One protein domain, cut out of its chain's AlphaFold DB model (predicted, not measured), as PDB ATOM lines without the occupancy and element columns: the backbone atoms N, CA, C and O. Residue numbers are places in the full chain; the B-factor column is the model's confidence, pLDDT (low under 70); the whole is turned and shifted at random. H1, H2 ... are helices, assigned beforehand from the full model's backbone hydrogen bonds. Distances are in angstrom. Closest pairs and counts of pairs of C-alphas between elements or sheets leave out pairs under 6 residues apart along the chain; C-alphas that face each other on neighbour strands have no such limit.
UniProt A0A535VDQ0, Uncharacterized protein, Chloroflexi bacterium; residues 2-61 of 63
ATOM      1  N   ARG A   2     157.995 132.204 104.839       74.50
ATOM      2  CA  ARG A   2     157.725 133.200 105.906       74.50
ATOM      3  C   ARG A   2     156.792 134.335 105.460       74.50
ATOM      4  O   ARG A   2     155.825 134.602 106.157       74.50
ATOM      5  N   ALA A   3     157.030 134.914 104.279       79.69
ATOM      6  CA  ALA A   3     156.187 135.975 103.721       79.69
ATOM      7  C   ALA A   3     154.715 135.548 103.571       79.69
ATOM      8  O   ALA A   3     153.830 136.259 104.023       79.69
ATOM      9  N   LEU A   4     154.454 134.345 103.045       81.50
ATOM     10  CA  LEU A   4     153.093 133.803 102.925       81.50
ATOM     11  C   LEU A   4     152.415 133.613 104.289       81.50
ATOM     12  O   LEU A   4     151.235 133.905 104.420       81.50
ATOM     13  N   THR A   5     153.149 133.170 105.320       83.00
ATOM     14  CA  THR A   5     152.591 133.091 106.682       83.00
ATOM     15  C   THR A   5     152.226 134.475 107.216       83.00
ATOM     16  O   THR A   5     151.164 134.620 107.807       83.00
ATOM     17  N   ILE A   6     153.084 135.479 107.004       86.31
ATOM     18  CA  ILE A   6     152.829 136.855 107.450       86.31
ATOM     19  C   ILE A   6     151.579 137.396 106.758       86.31
ATOM     20  O   ILE A   6     150.661 137.826 107.441       86.31
ATOM     21  N   VAL A   7     151.504 137.280 105.428       90.88
ATOM     22  CA  VAL A   7     150.331 137.699 104.647       90.88
ATOM     23  C   VAL A   7     149.069 136.987 105.131       90.88
ATOM     24  O   VAL A   7     148.053 137.635 105.346       90.88
ATOM     25  N   ASN A   8     149.134 135.676 105.372       89.25
ATOM     26  CA  ASN A   8     147.993 134.910 105.867       89.25
ATOM     27  C   ASN A   8     147.517 135.385 107.251       89.25
ATOM     28  O   ASN A   8     146.320 135.526 107.473       89.25
ATOM     29  N   VAL A   9     148.444 135.672 108.171       87.69
ATOM     30  CA  VAL A   9     148.109 136.234 109.491       87.69
ATOM     31  C   VAL A   9     147.533 137.644 109.352       87.69
ATOM     32  O   VAL A   9     146.542 137.957 110.003       87.69
ATOM     33  N   SER A  10     148.092 138.483 108.479       92.19
ATOM     34  CA  SER A  10     147.570 139.828 108.220       92.19
ATOM     35  C   SER A  10     146.147 139.794 107.661       92.19
ATOM     36  O   SER A  10     145.285 140.509 108.161       92.19
ATOM     37  N   LEU A  11     145.876 138.932 106.676       91.81
ATOM     38  CA  LEU A  11     144.532 138.741 106.125       91.81
ATOM     39  C   LEU A  11     143.556 138.244 107.193       91.81
ATOM     40  O   LEU A  11     142.436 138.741 107.274       91.81
ATOM     41  N   TRP A  12     143.994 137.318 108.049       93.44
ATOM     42  CA  TRP A  12     143.193 136.838 109.169       93.44
ATOM     43  C   TRP A  12     142.840 137.964 110.154       93.44
ATOM     44  O   TRP A  12     141.685 138.080 110.552       93.44
ATOM     45  N   ILE A  13     143.795 138.839 110.495       91.06
ATOM     46  CA  ILE A  13     143.558 139.991 111.385       91.06
ATOM     47  C   ILE A  13     142.542 140.959 110.769       91.06
ATOM     48  O   ILE A  13     141.632 141.409 111.463       91.06
ATOM     49  N   VAL A  14     142.667 141.265 109.475       93.75
ATOM     50  CA  VAL A  14     141.717 142.142 108.771       93.75
ATOM     51  C   VAL A  14     140.312 141.536 108.783       93.75
ATOM     52  O   VAL A  14     139.347 142.230 109.105       93.75
ATOM     53  N   LEU A  15     140.199 140.232 108.510       91.19
ATOM     54  CA  LEU A  15     138.930 139.507 108.577       91.19
ATOM     55  C   LEU A  15     138.329 139.561 109.989       91.19
ATOM     56  O   LEU A  15     137.139 139.827 110.148       91.19
ATOM     57  N   PHE A  16     139.160 139.360 111.016       89.50
ATOM     58  CA  PHE A  16     138.754 139.411 112.416       89.50
ATOM     59  C   PHE A  16     138.228 140.798 112.809       89.50
ATOM     60  O   PHE A  16     137.178 140.898 113.441       89.50
ATOM     61  N   MET A  17     138.908 141.873 112.398       91.62
ATOM     62  CA  MET A  17     138.454 143.242 112.661       91.62
ATOM     63  C   MET A  17     137.118 143.552 111.977       91.62
ATOM     64  O   MET A  17     136.240 144.149 112.601       91.62
ATOM     65  N   GLY A  18     136.940 143.114 110.726       89.44
ATOM     66  CA  GLY A  18     135.677 143.275 110.004       89.44
ATOM     67  C   GLY A  18     134.526 142.520 110.672       89.44
ATOM     68  O   GLY A  18     133.461 143.088 110.906       89.44
ATOM     69  N   TRP A  19     134.759 141.262 111.051       89.50
ATOM     70  CA  TRP A  19     133.776 140.458 111.778       89.50
ATOM     71  C   TRP A  19     133.412 141.058 113.141       89.50
ATOM     72  O   TRP A  19     132.241 141.035 113.517       89.50
ATOM     73  N   LEU A  20     134.379 141.625 113.872       86.62
ATOM     74  CA  LEU A  20     134.124 142.254 115.168       86.62
ATOM     75  C   LEU A  20     133.161 143.440 115.021       86.62
ATOM     76  O   LEU A  20     132.178 143.527 115.752       86.62
ATOM     77  N   GLN A  21     133.414 144.319 114.045       86.81
ATOM     78  CA  GLN A  21     132.543 145.462 113.744       86.81
ATOM     79  C   GLN A  21     131.135 145.007 113.341       86.81
ATOM     80  O   GLN A  21     130.146 145.517 113.862       86.81
ATOM     81  N   TYR A  22     131.042 143.997 112.473       85.38
ATOM     82  CA  TYR A  22     129.768 143.403 112.067       85.38
ATOM     83  C   TYR A  22     128.995 142.818 113.257       85.38
ATOM     84  O   TYR A  22     127.816 143.110 113.440       85.38
ATOM     85  N   THR A  23     129.666 142.052 114.116       86.75
ATOM     86  CA  THR A  23     129.050 141.417 115.291       86.75
ATOM     87  C   THR A  23     128.572 142.446 116.314       86.75
ATOM     88  O   THR A  23     127.530 142.253 116.933       86.75
ATOM     89  N   ILE A  24     129.290 143.564 116.479       86.88
ATOM     90  CA  ILE A  24     128.841 144.673 117.333       86.88
ATOM     91  C   ILE A  24     127.562 145.309 116.768       86.88
ATOM     92  O   ILE A  24     126.666 145.642 117.538       86.88
ATOM     93  N   ALA A  25     127.467 145.456 115.444       87.88
ATOM     94  CA  ALA A  25     126.322 146.084 114.789       87.88
ATOM     95  C   ALA A  25     125.068 145.191 114.750       87.88
ATOM     96  O   ALA A  25     123.961 145.694 114.919       87.88
ATOM     97  N   VAL A  26     125.229 143.884 114.514       84.25
ATOM     98  CA  VAL A  26     124.111 142.942 114.295       84.25
ATOM     99  C   VAL A  26     123.769 142.130 115.553       84.25
ATOM    100  O   VAL A  26     122.650 141.648 115.709       84.25
ATOM    101  N   GLY A  27     124.695 142.045 116.508       81.25
ATOM    102  CA  GLY A  27     124.524 141.312 117.756       81.25
ATOM    103  C   GLY A  27     125.078 139.887 117.704       81.25
ATOM    104  O   GLY A  27     125.183 139.250 116.661       81.25
ATOM    105  N   TRP A  28     125.426 139.370 118.883       74.69
ATOM    106  CA  TRP A  28     126.131 138.092 119.065       74.69
ATOM    107  C   TRP A  28     125.291 136.835 118.792       74.69
ATOM    108  O   TRP A  28     125.845 135.738 118.759       74.69
ATOM    109  N   ALA A  29     123.971 136.982 118.672       78.25
ATOM    110  CA  ALA A  29     123.033 135.885 118.429       78.25
ATOM    111  C   ALA A  29     122.668 135.735 116.944       78.25
ATOM    112  O   ALA A  29     121.853 134.881 116.601       78.25
ATOM    113  N   ASP A  30     123.248 136.562 116.070       83.12
ATOM    114  CA  ASP A  30     123.042 136.428 114.638       83.12
ATOM    115  C   ASP A  30     123.672 135.112 114.129       83.12
ATOM    116  O   ASP A  30     124.841 134.845 114.443       83.12
ATOM    117  N   PRO A  31     122.948 134.292 113.341       83.38
ATOM    118  CA  PRO A  31     123.439 132.995 112.873       83.38
ATOM    119  C   PRO A  31     124.761 133.092 112.101       83.38
ATOM    120  O   PRO A  31     125.646 132.248 112.256       83.38
ATOM    121  N   ILE A  32     124.940 134.149 111.306       83.31
ATOM    122  CA  ILE A  32     126.155 134.367 110.517       83.31
ATOM    123  C   ILE A  32     127.308 134.710 111.458       83.31
ATOM    124  O   ILE A  32     128.403 134.160 111.330       83.31
ATOM    125  N   SER A  33     127.060 135.566 112.453       80.12
ATOM    126  CA  SER A  33     128.075 135.909 113.454       80.12
ATOM    127  C   SER A  33     128.589 134.675 114.212       80.12
ATOM    128  O   SER A  33     129.798 134.581 114.451       80.12
ATOM    129  N   SER A  34     127.716 133.702 114.520       83.00
ATOM    130  CA  SER A  34     128.094 132.464 115.211       83.00
ATOM    131  C   SER A  34     128.936 131.518 114.358       83.00
ATOM    132  O   SER A  34     129.936 130.993 114.851       83.00
ATOM    133  N   GLU A  35     128.598 131.344 113.079       86.81
ATOM    134  CA  GLU A  35     129.380 130.509 112.158       86.81
ATOM    135  C   GLU A  35     130.774 131.109 111.930       86.81
ATOM    136  O   GLU A  35     131.800 130.432 112.050       86.81
ATOM    137  N   VAL A  36     130.839 132.423 111.692       86.38
ATOM    138  CA  VAL A  36     132.115 133.117 111.473       86.38
ATOM    139  C   VAL A  36     132.987 133.076 112.730       86.38
ATOM    140  O   VAL A  36     134.203 132.907 112.626       86.38
ATOM    141  N   ARG A  37     132.393 133.135 113.928       87.50
ATOM    142  CA  ARG A  37     133.117 132.979 115.197       87.50
ATOM    143  C   ARG A  37     133.791 131.614 115.313       87.50
ATOM    144  O   ARG A  37     134.940 131.549 115.751       87.50
ATOM    145  N   TRP A  38     133.112 130.538 114.911       87.62
ATOM    146  CA  TRP A  38     133.697 129.195 114.907       87.62
ATOM    147  C   TRP A  38     134.849 129.076 113.913       87.62
ATOM    148  O   TRP A  38     135.907 128.556 114.269       87.62
ATOM    149  N   ILE A  39     134.689 129.623 112.705       89.12
ATOM    150  CA  ILE A  39     135.742 129.633 111.682       89.12
ATOM    151  C   ILE A  39     136.963 130.420 112.174       89.12
ATOM    152  O   ILE A  39     138.089 129.923 112.106       89.12
ATOM    153  N   LEU A  40     136.759 131.626 112.712       89.88
ATOM    154  CA  LEU A  40     137.825 132.466 113.267       89.88
ATOM    155  C   LEU A  40     138.513 131.795 114.462       89.88
ATOM    156  O   LEU A  40     139.739 131.805 114.548       89.88
ATOM    157  N   GLY A  41     137.747 131.160 115.350       89.81
ATOM    158  CA  GLY A  41     138.283 130.418 116.488       89.81
ATOM    159  C   GLY A  41     139.146 129.228 116.060       89.81
ATOM    160  O   GLY A  41     140.290 129.105 116.496       89.81
ATOM    161  N   LEU A  42     138.642 128.381 115.159       91.69
ATOM    162  CA  LEU A  42     139.379 127.224 114.637       91.69
ATOM    163  C   LEU A  42     140.651 127.651 113.902       91.69
ATOM    164  O   LEU A  42     141.722 127.086 114.122       91.69
ATOM    165  N   THR A  43     140.560 128.681 113.064       89.81
ATOM    166  CA  THR A  43     141.726 129.205 112.343       89.81
ATOM    167  C   THR A  43     142.760 129.817 113.289       89.81
ATOM    168  O   THR A  43     143.952 129.580 113.091       89.81
ATOM    169  N   ALA A  44     142.349 130.497 114.365       90.19
ATOM    170  CA  ALA A  44     143.265 130.965 115.406       90.19
ATOM    171  C   ALA A  44     144.002 129.804 116.095       90.19
ATOM    172  O   ALA A  44     145.222 129.866 116.269       90.19
ATOM    173  N   VAL A  45     143.292 128.721 116.435       91.88
ATOM    174  CA  VAL A  45     143.894 127.514 117.030       91.88
ATOM    175  C   VAL A  45     144.912 126.887 116.081       91.88
ATOM    176  O   VAL A  45     146.027 126.575 116.498       91.88
ATOM    177  N   LEU A  46     144.574 126.749 114.797       89.31
ATOM    178  CA  LEU A  46     145.482 126.198 113.789       89.31
ATOM    179  C   LEU A  46     146.726 127.074 113.594       89.31
ATOM    180  O   LEU A  46     147.833 126.545 113.506       89.31
ATOM    181  N   LEU A  47     146.573 128.402 113.574       88.69
ATOM    182  CA  LEU A  47     147.700 129.339 113.513       88.69
ATOM    183  C   LEU A  47     148.593 129.227 114.755       88.69
ATOM    184  O   LEU A  47     149.820 129.201 114.623       88.69
ATOM    185  N   GLY A  48     147.994 129.100 115.941       87.69
ATOM    186  CA  GLY A  48     148.706 128.867 117.196       87.69
ATOM    187  C   GLY A  48     149.490 127.554 117.186       87.69
ATOM    188  O   GLY A  48     150.685 127.544 117.489       87.69
ATOM    189  N   LEU A  49     148.860 126.456 116.754       89.19
ATOM    190  CA  LEU A  49     149.498 125.145 116.624       89.19
ATOM    191  C   LEU A  49     150.651 125.182 115.613       89.19
ATOM    192  O   LEU A  49     151.734 124.662 115.877       89.19
ATOM    193  N   LEU A  50     150.449 125.845 114.470       86.88
ATOM    194  CA  LEU A  50     151.481 126.017 113.452       86.88
ATOM    195  C   LEU A  50     152.672 126.812 114.003       86.88
ATOM    196  O   LEU A  50     153.820 126.432 113.777       86.88
ATOM    197  N   GLY A  51     152.413 127.887 114.754       85.31
ATOM    198  CA  GLY A  51     153.435 128.661 115.456       85.31
ATOM    199  C   GLY A  51     154.209 127.811 116.463       85.31
ATOM    200  O   GLY A  51     155.440 127.789 116.434       85.31
ATOM    201  N   PHE A  52     153.500 127.040 117.286       86.81
ATOM    202  CA  PHE A  52     154.084 126.140 118.276       86.81
ATOM    203  C   PHE A  52     154.982 125.067 117.648       86.81
ATOM    204  O   PHE A  52     156.129 124.888 118.063       86.81
ATOM    205  N   LEU A  53     154.501 124.395 116.598       86.19
ATOM    206  CA  LEU A  53     155.286 123.416 115.845       86.19
ATOM    207  C   LEU A  53     156.526 124.058 115.213       86.19
ATOM    208  O   LEU A  53     157.597 123.451 115.197       86.19
ATOM    209  N   ARG A  54     156.413 125.298 114.723       81.75
ATOM    210  CA  ARG A  54     157.538 126.034 114.133       81.75
ATOM    211  C   ARG A  54     158.605 126.378 115.169       81.75
ATOM    212  O   ARG A  54     159.786 126.250 114.856       81.75
ATOM    213  N   ILE A  55     158.201 126.762 116.382       81.62
ATOM    214  CA  ILE A  55     159.111 127.017 117.510       81.62
ATOM    215  C   ILE A  55     159.828 125.723 117.905       81.62
ATOM    216  O   ILE A  55     161.056 125.692 117.936       81.62
ATOM    217  N   ARG A  56     159.084 124.625 118.112       79.44
ATOM    218  CA  ARG A  56     159.671 123.321 118.470       79.44
ATOM    219  C   ARG A  56     160.628 122.788 117.406       79.44
ATOM    220  O   ARG A  56     161.704 122.302 117.738       79.44
ATOM    221  N   ARG A  57     160.279 122.918 116.124       75.38
ATOM    222  CA  ARG A  57     161.145 122.489 115.015       75.38
ATOM    223  C   ARG A  57     162.429 123.314 114.921       75.38
ATOM    224  O   ARG A  57     163.459 122.762 114.562       75.38
ATOM    225  N   HIS A  58     162.388 124.608 115.244       60.00
ATOM    226  CA  HIS A  58     163.597 125.433 115.306       60.00
ATOM    227  C   HIS A  58     164.518 125.036 116.472       60.00
ATOM    228  O   HIS A  58     165.732 125.118 116.316       60.00
ATOM    229  N   GLN A  59     163.967 124.579 117.601       59.28
ATOM    230  CA  GLN A  59     164.776 124.089 118.725       59.28
ATOM    231  C   GLN A  59     165.452 122.742 118.437       59.28
ATOM    232  O   GLN A  59     166.585 122.540 118.853       59.28
ATOM    233  N   ALA A  60     164.812 121.854 117.671       57.91
ATOM    234  CA  ALA A  60     165.363 120.536 117.334       57.91
ATOM    235  C   ALA A  60     166.602 120.559 116.411       57.91
ATOM    236  O   ALA A  60     167.222 119.523 116.218       57.91
ATOM    237  N   ILE A  61     166.954 121.705 115.815       56.44
ATOM    238  CA  ILE A  61     168.112 121.839 114.906       56.44
ATOM    239  C   ILE A  61     169.363 122.345 115.661       56.44
ATOM    240  O   ILE A  61     170.454 122.370 115.103       56.44
TER     241      ILE A  61
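Overview. This is residues 2 to 61 of the 63 residues of an uncharacterized protein of Chloroflexi bacterium (UniProt A0A535VDQ0). Two long helices make one helical hairpin, H1 running out and H2 folding back beside it, nearer to each other at the turn than at the far ends, like a narrow V. The last residues, 52 to 61, stick out beyond any neighbour. The printed part has 60 residues, with H1 then H2 and no named strand; the class is all helix. It is loose, with a radius of gyration of the C-alphas of 14.6 A, a rod spanning 49 by 19 by 12 A.

Along the chain. Find C-alpha 2 at (157.725, 133.200, 105.906); from there H1, residues 2 to 26, runs 36.0 A to C-alpha 26. Next look at C-alpha 31 at (123.439, 132.995, 112.873), where H2, residues 31 to 59, begins; it runs 42.7 A to C-alpha 59 at (164.776, 124.089, 118.725).

Arrangement. H1 and H2 touch, closest at the C-alphas of Thr 23 and Ser 33, 5.9 A apart. They run opposite ways at a shallow tilt of 26 degrees. In both helices every O i to N i+4 pair is within hydrogen-bond range.

Size, cuts and confidence. The C-alphas farthest apart, of Val 26 and Ile 61, are 48.8 A from each other. The link from H1 to H2 is tight, and the printed part has no cut. Look at residues 58 to 61 for pLDDT under 70.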